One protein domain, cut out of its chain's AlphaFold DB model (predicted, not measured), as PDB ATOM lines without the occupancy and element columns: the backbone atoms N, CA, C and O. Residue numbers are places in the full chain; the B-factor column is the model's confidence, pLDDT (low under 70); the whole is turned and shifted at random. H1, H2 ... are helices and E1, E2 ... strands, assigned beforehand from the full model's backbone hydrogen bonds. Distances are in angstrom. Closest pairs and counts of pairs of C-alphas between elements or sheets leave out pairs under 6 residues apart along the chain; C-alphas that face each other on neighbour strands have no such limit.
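This is residues 77 to 172 of the 172 residues of the protein "Formimidoylglutamase" of Rickettsiales bacterium Ac37b (UniProt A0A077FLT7). Two parallel strands, E1 and E2, form a narrow ribbon, and two helices cover one face of it: H2 by E1 and the long H3 by E2, both running back against the strands. H2 and H3 lie side by side, meeting only through their later parts; the short H1 sits beyond H2, on its side away from H3, and a long loop, residues 96 to 116, fills the end where E1 stops and H2 starts. The printed part has 96 residues, with three named helices and two named strands in the order H1, E1, H2, E2, H3; the sheet's order is E1, E2, and the class is mixed, helices and strands. It is compact, with a radius of gyration of the C-alphas of 14.0 A, and spans 42 by 29 by 18 A.

H1 is residues 77 to 83, starting at C-alpha 77 at (-22.274, -14.675, 47.767). E1, residues 89 to 95, is 19.7 A long from first to last C-alpha. H2, residues 117 to 130, is 19.9 A long and starts at C-alpha 117 at (-24.112, -23.723, 37.177). E2, residues 132 to 139, is 20.8 A long and bends by 53 degrees at residue 135. H3, residues 147 to 169, is 32.0 A long and ends at C-alpha 169 at (-1.497, -27.590, 40.024).

E1 and E2 are parallel neighbours at 14 degrees; N 92 and O 135 are 3.0 A apart, and N 134 and O 90 are 2.8 A apart, both within hydrogen-bond range. E1, H2 and E2 make a strand-helix-strand unit, two parallel neighbour strands with a helix between them in the chain, and its crossover is right-handed. H2 and E1 are near each other, with 7 pairs of C-alphas within 10 A. The closest C-alphas of E2 and H3, those of Ile 133 and Ile 168, are 6.5 A apart. H2 and H3 touch, through residues 128 to 129 of H2 and 164 to 168 of H3 alone; their closest C-alphas, Leu 128 and Lys 167, are 6.6 A apart. They run the same way at a shallow tilt of 19 degrees. H1 and H2 are close but not clearly touching, the closest C-alphas being those of Phe 81 and Tyr 126, 7.5 A apart; they run the same way at a steep tilt of 49 degrees. H1 is apart from E2 and from H3, and E1 is apart from H3. In H2 and H3 every O i to N i+4 pair is within hydrogen-bond range; in H1, 2 of 3 are.

The two C-alphas farthest apart, those of Asn 87 and Ser 146, are 41.9 A apart. The printed part has no cut and ends at residue 172, the chain's last. The link from E1 to H2 is long, with 21 residues. The mean pLDDT of the printed part is 93.4, and no printed residue is under 70.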
ATOM      1  N   GLU A  77     -23.565 -13.988  47.880       95.56
ATOM      2  CA  GLU A  77     -22.274 -14.675  47.767       95.56
ATOM      3  C   GLU A  77     -21.394 -14.440  48.996       95.56
ATOM      4  O   GLU A  77     -20.836 -15.397  49.523       95.56
ATOM      5  N   ASP A  78     -21.334 -13.209  49.508       96.81
ATOM      6  CA  ASP A  78     -20.529 -12.873  50.687       96.81
ATOM      7  C   ASP A  78     -21.005 -13.616  51.945       96.81
ATOM      8  O   ASP A  78     -20.188 -14.118  52.721       96.81
ATOM      9  N   GLU A  79     -22.321 -13.749  52.128       97.81
ATOM     10  CA  GLU A  79     -22.907 -14.517  53.233       97.81
ATOM     11  C   GLU A  79     -22.597 -16.014  53.120       97.81
ATOM     12  O   GLU A  79     -22.299 -16.666  54.123       97.81
ATOM     13  N   ILE A  80     -22.615 -16.562  51.900       96.88
ATOM     14  CA  ILE A  80     -22.220 -17.952  51.643       96.88
ATOM     15  C   ILE A  80     -20.726 -18.127  51.912       96.88
ATOM     16  O   ILE A  80     -20.332 -19.035  52.640       96.88
ATOM     17  N   PHE A  81     -19.880 -17.246  51.382       97.62
ATOM     18  CA  PHE A  81     -18.428 -17.296  51.554       97.62
ATOM     19  C   PHE A  81     -18.009 -17.200  53.018       97.62
ATOM     20  O   PHE A  81     -17.080 -17.896  53.428       97.62
ATOM     21  N   ALA A  82     -18.715 -16.409  53.829       97.19
ATOM     22  CA  ALA A  82     -18.483 -16.330  55.269       97.19
ATOM     23  C   ALA A  82     -18.702 -17.673  55.995       97.19
ATOM     24  O   ALA A  82     -18.117 -17.901  57.055       97.19
ATOM     25  N   LYS A  83     -19.512 -18.573  55.424       96.56
ATOM     26  CA  LYS A  83     -19.770 -19.919  55.953       96.56
ATOM     27  C   LYS A  83     -18.828 -20.990  55.399       96.56
ATOM     28  O   LYS A  83     -18.780 -22.085  55.956       96.56
ATOM     29  N   LEU A  84     -18.081 -20.708  54.332       97.06
ATOM     30  CA  LEU A  84     -17.169 -21.660  53.691       97.06
ATOM     31  C   LEU A  84     -15.809 -21.744  54.409       97.06
ATOM     32  O   LEU A  84     -15.410 -20.825  55.129       97.06
ATOM     33  N   PRO A  85     -15.060 -22.853  54.249       96.56
ATOM     34  CA  PRO A  85     -13.726 -22.959  54.822       96.56
ATOM     35  C   PRO A  85     -12.761 -21.970  54.158       96.56
ATOM     36  O   PRO A  85     -12.804 -21.749  52.947       96.56
ATOM     37  N   LYS A  86     -11.840 -21.426  54.961       97.25
ATOM     38  CA  LYS A  86     -10.729 -20.588  54.502       97.25
ATOM     39  C   LYS A  86      -9.442 -20.967  55.223       97.25
ATOM     40  O   LYS A  86      -9.447 -21.190  56.434       97.25
ATOM     41  N   ASN A  87      -8.336 -20.996  54.485       96.94
ATOM     42  CA  ASN A  87      -7.002 -21.376  54.950       96.94
ATOM     43  C   ASN A  87      -6.958 -22.782  55.577       96.94
ATOM     44  O   ASN A  87      -6.208 -23.031  56.523       96.94
ATOM     45  N   LYS A  88      -7.776 -23.715  55.073       96.88
ATOM     46  CA  LYS A  88      -7.830 -25.108  55.538       96.88
ATOM     47  C   LYS A  88      -7.170 -26.047  54.529       96.88
ATOM     48  O   LYS A  88      -7.047 -25.733  53.350       96.88
ATOM     49  N   LYS A  89      -6.763 -27.228  55.002       96.44
ATOM     50  CA  LYS A  89      -6.477 -28.378  54.135       96.44
ATOM     51  C   LYS A  89      -7.780 -29.146  53.973       96.44
ATOM     52  O   LYS A  89      -8.301 -29.613  54.982       96.44
ATOM     53  N   ILE A  90      -8.296 -29.246  52.755       96.56
ATOM     54  CA  ILE A  90      -9.617 -29.828  52.508       96.56
ATOM     55  C   ILE A  90      -9.541 -30.999  51.535       96.56
ATOM     56  O   ILE A  90      -8.731 -31.009  50.607       96.56
ATOM     57  N   TYR A  91     -10.399 -31.981  51.772       96.88
ATOM     58  CA  TYR A  91     -10.800 -32.962  50.777       96.88
ATOM     59  C   TYR A  91     -12.154 -32.506  50.232       96.88
ATOM     60  O   TYR A  91     -13.044 -32.198  51.025       96.88
ATOM     61  N   LEU A  92     -12.283 -32.391  48.913       96.94
ATOM     62  CA  LEU A  92     -13.503 -31.912  48.268       96.94
ATOM     63  C   LEU A  92     -14.256 -33.101  47.672       96.94
ATOM     64  O   LEU A  92     -13.716 -33.793  46.820       96.94
ATOM     65  N   SER A  93     -15.490 -33.320  48.108       96.56
ATOM     66  CA  SER A  93     -16.352 -34.362  47.553       96.56
ATOM     67  C   SER A  93     -17.531 -33.715  46.844       96.56
ATOM     68  O   SER A  93     -18.196 -32.859  47.434       96.56
ATOM     69  N   ILE A  94     -17.731 -34.045  45.567       96.25
ATOM     70  CA  ILE A  94     -18.759 -33.433  44.717       96.25
ATOM     71  C   ILE A  94     -19.735 -34.513  44.268       96.25
ATOM     72  O   ILE A  94     -19.441 -35.312  43.381       96.25
ATOM     73  N   ASP A  95     -20.923 -34.487  44.857       94.19
ATOM     74  CA  ASP A  95     -22.091 -35.184  44.335       94.19
ATOM     75  C   ASP A  95     -22.661 -34.363  43.168       94.19
ATOM     76  O   ASP A  95     -22.980 -33.189  43.351       94.19
ATOM     77  N   VAL A  96     -22.719 -34.910  41.947       94.38
ATOM     78  CA  VAL A  96     -23.228 -34.134  40.796       94.38
ATOM     79  C   VAL A  96     -24.745 -33.942  40.842       94.38
ATOM     80  O   VAL A  96     -25.270 -33.144  40.061       94.38
ATOM     81  N   ASP A  97     -25.439 -34.647  41.742       90.62
ATOM     82  CA  ASP A  97     -26.887 -34.564  41.923       90.62
ATOM     83  C   ASP A  97     -27.371 -33.220  42.490       90.62
ATOM     84  O   ASP A  97     -28.519 -32.855  42.260       90.62
ATOM     85  N   VAL A  98     -26.480 -32.431  43.103       91.44
ATOM     86  CA  VAL A  98     -26.764 -31.079  43.628       91.44
ATOM     87  C   VAL A  98     -26.992 -30.043  42.523       91.44
ATOM     88  O   VAL A  98     -27.525 -28.959  42.752       91.44
ATOM     89  N   LEU A  99     -26.557 -30.330  41.294       93.50
ATOM     90  CA  LEU A  99     -26.770 -29.433  40.164       93.50
ATOM     91  C   LEU A  99     -28.210 -29.552  39.660       93.50
ATOM     92  O   LEU A  99     -28.789 -30.634  39.615       93.50
ATOM     93  N   GLN A 100     -28.777 -28.439  39.193       92.56
ATOM     94  CA  GLN A 100     -30.122 -28.454  38.606       92.56
ATOM     95  C   GLN A 100     -30.244 -29.511  37.501       92.56
ATOM     96  O   GLN A 100     -29.411 -29.569  36.593       92.56
ATOM     97  N   THR A 101     -31.345 -30.269  37.504       90.75
ATOM     98  CA  THR A 101     -31.627 -31.327  36.511       90.75
ATOM     99  C   THR A 101     -31.531 -30.846  35.063       90.75
ATOM    100  O   THR A 101     -31.142 -31.602  34.181       90.75
ATOM    101  N   ALA A 102     -31.864 -29.579  34.794       89.56
ATOM    102  CA  ALA A 102     -31.741 -28.996  33.456       89.56
ATOM    103  C   ALA A 102     -30.289 -28.973  32.931       89.56
ATOM    104  O   ALA A 102     -30.075 -28.894  31.723       89.56
ATOM    105  N   LEU A 103     -29.305 -29.027  33.833       88.75
ATOM    106  CA  LEU A 103     -27.869 -28.993  33.555       88.75
ATOM    107  C   LEU A 103     -27.217 -30.368  33.738       88.75
ATOM    108  O   LEU A 103     -26.375 -30.752  32.930       88.75
ATOM    109  N   MET A 104     -27.610 -31.094  34.788       92.81
ATOM    110  CA  MET A 104     -27.126 -32.439  35.099       92.81
ATOM    111  C   MET A 104     -28.299 -33.413  35.294       92.81
ATOM    112  O   MET A 104     -28.657 -33.738  36.424       92.81
ATOM    113  N   PRO A 105     -28.930 -33.892  34.208       90.25
ATOM    114  CA  PRO A 105     -29.924 -34.964  34.309       90.25
ATOM    115  C   PRO A 105     -29.283 -36.334  34.595       90.25
ATOM    116  O   PRO A 105     -29.944 -37.214  35.142       90.25
ATOM    117  N   SER A 106     -27.990 -36.471  34.284       91.25
ATOM    118  CA  SER A 106     -27.177 -37.690  34.345       91.25
ATOM    119  C   SER A 106     -26.754 -38.085  35.764       91.25
ATOM    120  O   SER A 106     -25.563 -38.189  36.064       91.25
ATOM    121  N   THR A 107     -27.727 -38.288  36.649       90.38
ATOM    122  CA  THR A 107     -27.521 -38.671  38.053       90.38
ATOM    123  C   THR A 107     -28.601 -39.645  38.540       90.38
ATOM    124  O   THR A 107     -29.639 -39.821  37.895       90.38
ATOM    125  N   GLY A 108     -28.358 -40.321  39.665       84.69
ATOM    126  CA  GLY A 108     -29.340 -41.176  40.332       84.69
ATOM    127  C   GLY A 108     -30.538 -40.412  40.909       84.69
ATOM    128  O   GLY A 108     -31.651 -40.941  40.888       84.69
ATOM    129  N   PHE A 109     -30.329 -39.174  41.372       85.94
ATOM    130  CA  PHE A 109     -31.333 -38.381  42.094       85.94
ATOM    131  C   PHE A 109     -31.413 -36.933  41.577       85.94
ATOM    132  O   PHE A 109     -30.999 -36.002  42.256       85.94
ATOM    133  N   PRO A 110     -31.945 -36.704  40.363       84.81
ATOM    134  CA  PRO A 110     -32.001 -35.366  39.784       84.81
ATOM    135  C   PRO A 110     -32.913 -34.426  40.586       84.81
ATOM    136  O   PRO A 110     -34.064 -34.760  40.876       84.81
ATOM    137  N   VAL A 111     -32.430 -33.210  40.874       85.56
ATOM    138  CA  VAL A 111     -33.180 -32.192  41.630       85.56
ATOM    139  C   VAL A 111     -33.515 -30.955  40.785       85.56
ATOM    140  O   VAL A 111     -32.657 -30.324  40.161       85.56
ATOM    141  N   ALA A 112     -34.794 -30.568  40.761       84.88
ATOM    142  CA  ALA A 112     -35.252 -29.427  39.960       84.88
ATOM    143  C   ALA A 112     -34.769 -28.075  40.515       84.88
ATOM    144  O   ALA A 112     -34.504 -27.147  39.754       84.88
ATOM    145  N   THR A 113     -34.646 -27.971  41.840       85.62
ATOM    146  CA  THR A 113     -34.305 -26.745  42.579       85.62
ATOM    147  C   THR A 113     -32.843 -26.695  43.019       85.62
ATOM    148  O   THR A 113     -32.517 -25.919  43.909       85.62
ATOM    149  N   GLY A 114     -31.964 -27.503  42.420       88.06
ATOM    150  CA  GLY A 114     -30.546 -27.549  42.790       88.06
ATOM    151  C   GLY A 114     -29.781 -26.256  42.507       88.06
ATOM    152  O   GLY A 114     -30.326 -25.243  42.041       88.06
ATOM    153  N   ILE A 115     -28.472 -26.318  42.728       93.38
ATOM    154  CA  ILE A 115     -27.541 -25.220  42.478       93.38
ATOM    155  C   ILE A 115     -27.458 -24.933  40.973       93.38
ATOM    156  O   ILE A 115     -27.260 -25.827  40.141       93.38
ATOM    157  N   SER A 116     -27.575 -23.657  40.602       92.69
ATOM    158  CA  SER A 116     -27.306 -23.219  39.232       92.69
ATOM    159  C   SER A 116     -25.818 -23.351  38.891       92.69
ATOM    160  O   SER A 116     -24.945 -23.214  39.750       92.69
ATOM    161  N   LEU A 117     -25.501 -23.545  37.607       92.88
ATOM    162  CA  LEU A 117     -24.112 -23.723  37.177       92.88
ATOM    163  C   LEU A 117     -23.218 -22.531  37.554       92.88
ATOM    164  O   LEU A 117     -22.080 -22.718  37.975       92.88
ATOM    165  N   SER A 118     -23.727 -21.302  37.430       93.62
ATOM    166  CA  SER A 118     -22.975 -20.095  37.787       93.62
ATOM    167  C   SER A 118     -22.634 -20.059  39.273       93.62
ATOM    168  O   SER A 118     -21.476 -19.845  39.624       93.62
ATOM    169  N   LYS A 119     -23.617 -20.318  40.143       94.38
ATOM    170  CA  LYS A 119     -23.415 -20.306  41.593       94.38
ATOM    171  C   LYS A 119     -22.461 -21.418  42.028       94.38
ATOM    172  O   LYS A 119     -21.549 -21.153  42.810       94.38
ATOM    173  N   PHE A 120     -22.582 -22.606  41.430       95.75
ATOM    174  CA  PHE A 120     -21.642 -23.705  41.637       95.75
ATOM    175  C   PHE A 120     -20.201 -23.303  41.291       95.75
ATOM    176  O   PHE A 120     -19.311 -23.458  42.126       95.75
ATOM    177  N   TRP A 121     -19.953 -22.723  40.109       96.38
ATOM    178  CA  TRP A 121     -18.603 -22.295  39.717       96.38
ATOM    179  C   TRP A 121     -18.027 -21.212  40.624       96.38
ATOM    180  O   TRP A 121     -16.840 -21.254  40.945       96.38
ATOM    181  N   ILE A 122     -18.851 -20.254  41.048       96.62
ATOM    182  CA  ILE A 122     -18.440 -19.174  41.949       96.62
ATOM    183  C   ILE A 122     -17.992 -19.750  43.296       96.62
ATOM    184  O   ILE A 122     -16.893 -19.447  43.770       96.62
ATOM    185  N   MET A 123     -18.795 -20.647  43.872       97.12
ATOM    186  CA  MET A 123     -18.475 -21.324  45.129       97.12
ATOM    187  C   MET A 123     -17.251 -22.231  44.993       97.12
ATOM    188  O   MET A 123     -16.342 -22.158  45.818       97.12
ATOM    189  N   LEU A 124     -17.181 -23.039  43.933       97.31
ATOM    190  CA  LEU A 124     -16.046 -23.919  43.666       97.31
ATOM    191  C   LEU A 124     -14.753 -23.108  43.519       97.31
ATOM    192  O   LEU A 124     -13.757 -23.409  44.173       97.31
ATOM    193  N   ASN A 125     -14.768 -22.031  42.731       97.19
ATOM    194  CA  ASN A 125     -13.617 -21.144  42.573       97.19
ATOM    195  C   ASN A 125     -13.202 -20.506  43.908       97.19
ATOM    196  O   ASN A 125     -12.007 -20.437  44.204       97.19
ATOM    197  N   TYR A 126     -14.159 -20.065  44.732       97.69
ATOM    198  CA  TYR A 126     -13.861 -19.551  46.069       97.69
ATOM    199  C   TYR A 126     -13.158 -20.609  46.926       97.69
ATOM    200  O   TYR A 126     -12.084 -20.338  47.469       97.69
ATOM    201  N   ILE A 127     -13.721 -21.817  47.011       97.62
ATOM    202  CA  ILE A 127     -13.187 -22.925  47.811       97.62
ATOM    203  C   ILE A 127     -11.762 -23.267  47.370       97.62
ATOM    204  O   ILE A 127     -10.871 -23.345  48.218       97.62
ATOM    205  N   LEU A 128     -11.541 -23.412  46.062       97.06
ATOM    206  CA  LEU A 128     -10.240 -23.758  45.490       97.06
ATOM    207  C   LEU A 128      -9.191 -22.661  45.718       97.06
ATOM    208  O   LEU A 128      -8.051 -22.979  46.019       97.06
ATOM    209  N   ASN A 129      -9.537 -21.374  45.619       96.12
ATOM    210  CA  ASN A 129      -8.544 -20.301  45.795       96.12
ATOM    211  C   ASN A 129      -8.232 -19.986  47.268       96.12
ATOM    212  O   ASN A 129      -7.216 -19.360  47.557       96.12
ATOM    213  N   ASN A 130      -9.104 -20.377  48.201       97.06
ATOM    214  CA  ASN A 130      -8.977 -20.018  49.615       97.06
ATOM    215  C   ASN A 130      -8.526 -21.184  50.505       97.06
ATOM    216  O   ASN A 130      -8.448 -21.016  51.721       97.06
ATOM    217  N   ASN A 131      -8.236 -22.359  49.941       97.38
ATOM    218  CA  ASN A 131      -7.858 -23.557  50.692       97.38
ATOM    219  C   ASN A 131      -6.783 -24.372  49.968       97.38
ATOM    220  O   ASN A 131      -6.588 -24.241  48.765       97.38
ATOM    221  N   ILE A 132      -6.119 -25.258  50.712       96.44
ATOM    222  CA  ILE A 132      -5.179 -26.246  50.175       96.44
ATOM    223  C   ILE A 132      -5.953 -27.534  49.903       96.44
ATOM    224  O   ILE A 132      -6.401 -28.196  50.845       96.44
ATOM    225  N   ILE A 133      -6.082 -27.923  48.641       96.88
ATOM    226  CA  ILE A 133      -6.837 -29.120  48.263       96.88
ATOM    227  C   ILE A 133      -5.932 -30.349  48.364       96.88
ATOM    228  O   ILE A 133      -4.838 -30.383  47.807       96.88
ATOM    229  N   ARG A 134      -6.364 -31.369  49.110       95.12
ATOM    230  CA  ARG A 134      -5.604 -32.614  49.337       95.12
ATOM    231  C   ARG A 134      -6.110 -33.802  48.539       95.12
ATOM    232  O   ARG A 134      -5.392 -34.788  48.409       95.12
ATOM    233  N   GLY A 135      -7.322 -33.704  48.026       95.12
ATOM    234  CA  GLY A 135      -7.958 -34.726  47.220       95.12
ATOM    235  C   GLY A 135      -9.329 -34.245  46.786       95.12
ATOM    236  O   GLY A 135      -9.899 -33.346  47.416       95.12
ATOM    237  N   VAL A 136      -9.807 -34.824  45.691       96.81
ATOM    238  CA  VAL A 136     -11.123 -34.543  45.133       96.81
ATOM    239  C   VAL A 136     -11.758 -35.851  44.686       96.81
ATOM    240  O   VAL A 136     -11.068 -36.676  44.083       96.81
ATOM    241  N   ASP A 137     -13.049 -36.021  44.946       96.06
ATOM    242  CA  ASP A 137     -13.895 -36.973  44.232       96.06
ATOM    243  C   ASP A 137     -15.071 -36.258  43.551       96.06
ATOM    244  O   ASP A 137     -15.487 -35.166  43.944       96.06
ATOM    245  N   ILE A 138     -15.543 -36.867  42.463       95.81
ATOM    246  CA  ILE A 138     -16.766 -36.491  41.757       95.81
ATOM    247  C   ILE A 138     -17.559 -37.786  41.600       95.81
ATOM    248  O   ILE A 138     -17.047 -38.755  41.034       95.81
ATOM    249  N   MET A 139     -18.772 -37.818  42.135       94.44
ATOM    250  CA  MET A 139     -19.582 -39.028  42.283       94.44
ATOM    251  C   MET A 139     -21.018 -38.825  41.793       94.44
ATOM    252  O   MET A 139     -21.370 -37.745  41.327       94.44
ATOM    253  N   GLU A 140     -21.808 -39.903  41.834       92.75
ATOM    254  CA  GLU A 140     -23.222 -39.979  41.412       92.75
ATOM    255  C   GLU A 140     -23.500 -39.610  39.943       92.75
ATOM    256  O   GLU A 140     -24.648 -39.465  39.527       92.75
ATOM    257  N   TYR A 141     -22.461 -39.538  39.105       93.12
ATOM    258  CA  TYR A 141     -22.656 -39.513  37.660       93.12
ATOM    259  C   TYR A 141     -23.216 -40.850  37.177       93.12
ATOM    260  O   TYR A 141     -22.676 -41.920  37.471       93.12
ATOM    261  N   LYS A 142     -24.259 -40.774  36.358       91.75
ATOM    262  CA  LYS A 142     -24.870 -41.916  35.688       91.75
ATOM    263  C   LYS A 142     -24.774 -41.739  34.178       91.75
ATOM    264  O   LYS A 142     -24.978 -40.651  33.656       91.75
ATOM    265  N   GLU A 143     -24.501 -42.821  33.459       86.44
ATOM    266  CA  GLU A 143     -24.532 -42.782  31.999       86.44
ATOM    267  C   GLU A 143     -25.958 -42.558  31.463       86.44
ATOM    268  O   GLU A 143     -26.927 -43.147  31.945       86.44
ATOM    269  N   GLU A 144     -26.062 -41.713  30.438       89.25
ATOM    270  CA  GLU A 144     -27.299 -41.426  29.713       89.25
ATOM    271  C   GLU A 144     -27.408 -42.248  28.431       89.25
ATOM    272  O   GLU A 144     -26.449 -42.338  27.659       89.25
ATOM    273  N   ASP A 145     -28.615 -42.731  28.134       87.44
ATOM    274  CA  ASP A 145     -28.902 -43.469  26.895       87.44
ATOM    275  C   ASP A 145     -28.766 -42.573  25.653       87.44
ATOM    276  O   ASP A 145     -28.376 -43.004  24.564       87.44
ATOM    277  N   SER A 146     -29.085 -41.285  25.801       92.50
ATOM    278  CA  SER A 146     -28.990 -40.312  24.717       92.50
ATOM    279  C   SER A 146     -27.542 -39.892  24.484       92.50
ATOM    280  O   SER A 146     -26.954 -39.185  25.301       92.50
ATOM    281  N   ASN A 147     -26.999 -40.200  23.298       91.81
ATOM    282  CA  ASN A 147     -25.662 -39.760  22.875       91.81
ATOM    283  C   ASN A 147     -25.431 -38.254  23.088       91.81
ATOM    284  O   ASN A 147     -24.355 -37.846  23.523       91.81
ATOM    285  N   LYS A 148     -26.441 -37.426  22.785       91.62
ATOM    286  CA  LYS A 148     -26.360 -35.968  22.943       91.62
ATOM    287  C   LYS A 148     -26.255 -35.576  24.418       91.62
ATOM    288  O   LYS A 148     -25.444 -34.717  24.753       91.62
ATOM    289  N   MET A 149     -27.057 -36.200  25.280       90.62
ATOM    290  CA  MET A 149     -27.056 -35.903  26.713       90.62
ATOM    291  C   MET A 149     -25.779 -36.399  27.388       90.62
ATOM    292  O   MET A 149     -25.149 -35.667  28.151       90.62
ATOM    293  N   ARG A 150     -25.342 -37.610  27.029       92.94
ATOM    294  CA  ARG A 150     -24.081 -38.186  27.490       92.94
ATOM    295  C   ARG A 150     -22.904 -37.285  27.142       92.94
ATOM    296  O   ARG A 150     -22.100 -36.994  28.019       92.94
ATOM    297  N   LEU A 151     -22.828 -36.789  25.903       93.62
ATOM    298  CA  LEU A 151     -21.775 -35.858  25.491       93.62
ATOM    299  C   LEU A 151     -21.819 -34.552  26.296       93.62
ATOM    300  O   LEU A 151     -20.787 -34.119  26.799       93.62
ATOM    301  N   ALA A 152     -22.999 -33.940  26.443       93.12
ATOM    302  CA  ALA A 152     -23.147 -32.674  27.161       93.12
ATOM    303  C   ALA A 152     -22.734 -32.787  28.641       93.12
ATOM    304  O   ALA A 152     -21.953 -31.974  29.134       93.12
ATOM    305  N   THR A 153     -23.207 -33.823  29.333       94.25
ATOM    306  CA  THR A 153     -22.905 -34.035  30.758       94.25
ATOM    307  C   THR A 153     -21.476 -34.517  30.997       94.25
ATOM    308  O   THR A 153     -20.827 -34.041  31.927       94.25
ATOM    309  N   SER A 154     -20.920 -35.345  30.103       93.94
ATOM    310  CA  SER A 154     -19.492 -35.695  30.131       93.94
ATOM    311  C   SER A 154     -18.612 -34.463  29.939       93.94
ATOM    312  O   SER A 154     -17.633 -34.288  30.659       93.94
ATOM    313  N   GLN A 155     -18.966 -33.575  29.003       95.12
ATOM    314  CA  GLN A 155     -18.227 -32.336  28.774       95.12
ATOM    315  C   GLN A 155     -18.246 -31.437  30.015       95.12
ATOM    316  O   GLN A 155     -17.217 -30.855  30.357       95.12
ATOM    317  N   LEU A 156     -19.385 -31.339  30.707       94.94
ATOM    318  CA  LEU A 156     -19.496 -30.592  31.959       94.94
ATOM    319  C   LEU A 156     -18.573 -31.171  33.045       94.94
ATOM    320  O   LEU A 156     -17.801 -30.421  33.643       94.94
ATOM    321  N   ILE A 157     -18.579 -32.491  33.243       95.38
ATOM    322  CA  ILE A 157     -17.698 -33.155  34.217       95.38
ATOM    323  C   ILE A 157     -16.224 -32.964  33.857       95.38
ATOM    324  O   ILE A 157     -15.434 -32.578  34.712       95.38
ATOM    325  N   ILE A 158     -15.842 -33.160  32.592       96.19
ATOM    326  CA  ILE A 158     -14.460 -32.949  32.134       96.19
ATOM    327  C   ILE A 158     -14.034 -31.493  32.352       96.19
ATOM    328  O   ILE A 158     -12.920 -31.236  32.803       96.19
ATOM    329  N   THR A 159     -14.922 -30.536  32.082       96.62
ATOM    330  CA  THR A 159     -14.654 -29.109  32.320       96.62
ATOM    331  C   THR A 159     -14.427 -28.834  33.808       96.62
ATOM    332  O   THR A 159     -13.510 -28.096  34.161       96.62
ATOM    333  N   MET A 160     -15.207 -29.469  34.686       96.44
ATOM    334  CA  MET A 160     -15.041 -29.395  36.141       96.44
ATOM    335  C   MET A 160     -13.717 -29.981  36.608       96.44
ATOM    336  O   MET A 160     -12.996 -29.327  37.359       96.44
ATOM    337  N   ILE A 161     -13.360 -31.168  36.117       96.75
ATOM    338  CA  ILE A 161     -12.082 -31.814  36.423       96.75
ATOM    339  C   ILE A 161     -10.923 -30.923  35.981       96.75
ATOM    340  O   ILE A 161     -10.033 -30.659  36.783       96.75
ATOM    341  N   ASN A 162     -10.945 -30.411  34.749       97.12
ATOM    342  CA  ASN A 162      -9.885 -29.540  34.239       97.12
ATOM    343  C   ASN A 162      -9.737 -28.277  35.093       97.12
ATOM    344  O   ASN A 162      -8.631 -27.962  35.519       97.12
ATOM    345  N   PHE A 163     -10.846 -27.609  35.415       96.38
ATOM    346  CA  PHE A 163     -10.831 -26.424  36.270       96.38
ATOM    347  C   PHE A 163     -10.219 -26.709  37.649       96.38
ATOM    348  O   PHE A 163      -9.383 -25.949  38.141       96.38
ATOM    349  N   ILE A 164     -10.601 -27.827  38.269       96.62
ATOM    350  CA  ILE A 164     -10.066 -28.257  39.563       96.62
ATOM    351  C   ILE A 164      -8.569 -28.566  39.453       96.62
ATOM    352  O   ILE A 164      -7.785 -28.072  40.262       96.62
ATOM    353  N   LEU A 165      -8.153 -29.342  38.450       95.25
ATOM    354  CA  LEU A 165      -6.756 -29.734  38.257       95.25
ATOM    355  C   LEU A 165      -5.850 -28.531  37.989       95.25
ATOM    356  O   LEU A 165      -4.783 -28.445  38.591       95.25
ATOM    357  N   GLU A 166      -6.281 -27.582  37.156       94.50
ATOM    358  CA  GLU A 166      -5.549 -26.336  36.914       94.50
ATOM    359  C   GLU A 166      -5.332 -25.560  38.216       94.50
ATOM    360  O   GLU A 166      -4.239 -25.062  38.483       94.50
ATOM    361  N   LYS A 167      -6.358 -25.472  39.067       91.00
ATOM    362  CA  LYS A 167      -6.244 -24.783  40.356       91.00
ATOM    363  C   LYS A 167      -5.325 -25.515  41.323       91.00
ATOM    364  O   LYS A 167      -4.486 -24.865  41.934       91.00
ATOM    365  N   ILE A 168      -5.441 -26.838  41.431       92.12
ATOM    366  CA  ILE A 168      -4.590 -27.651  42.311       92.12
ATOM    367  C   ILE A 168      -3.128 -27.596  41.865       92.12
ATOM    368  O   ILE A 168      -2.249 -27.438  42.707       92.12
ATOM    369  N   ALA A 169      -2.854 -27.671  40.560       90.44
ATOM    370  CA  ALA A 169      -1.497 -27.590  40.024       90.44
ATOM    371  C   ALA A 169      -0.800 -26.268  40.390       90.44
ATOM    372  O   ALA A 169       0.404 -26.255  40.609       90.44
ATOM    373  N   ASN A 170      -1.561 -25.178  40.524       86.19
ATOM    374  CA  ASN A 170      -1.053 -23.873  40.947       86.19
ATOM    375  C   ASN A 170      -0.856 -23.733  42.476       86.19
ATOM    376  O   ASN A 170      -0.428 -22.675  42.932       86.19
ATOM    377  N   GLN A 171      -1.199 -24.753  43.276       81.06
ATOM    378  CA  GLN A 171      -1.003 -24.770  44.738       81.06
ATOM    379  C   GLN A 171       0.249 -25.538  45.189       81.06
ATOM    380  O   GLN A 171       0.582 -25.491  46.378       81.06
ATOM    381  N   ILE A 172       0.879 -26.290  44.280       70.12
ATOM    382  CA  ILE A 172       2.067 -27.125  44.523       70.12
ATOM    383  C   ILE A 172       3.320 -26.307  44.216       70.12
ATOM    384  O   ILE A 172       4.257 -26.369  45.044       70.12
TER     385      ILE A 172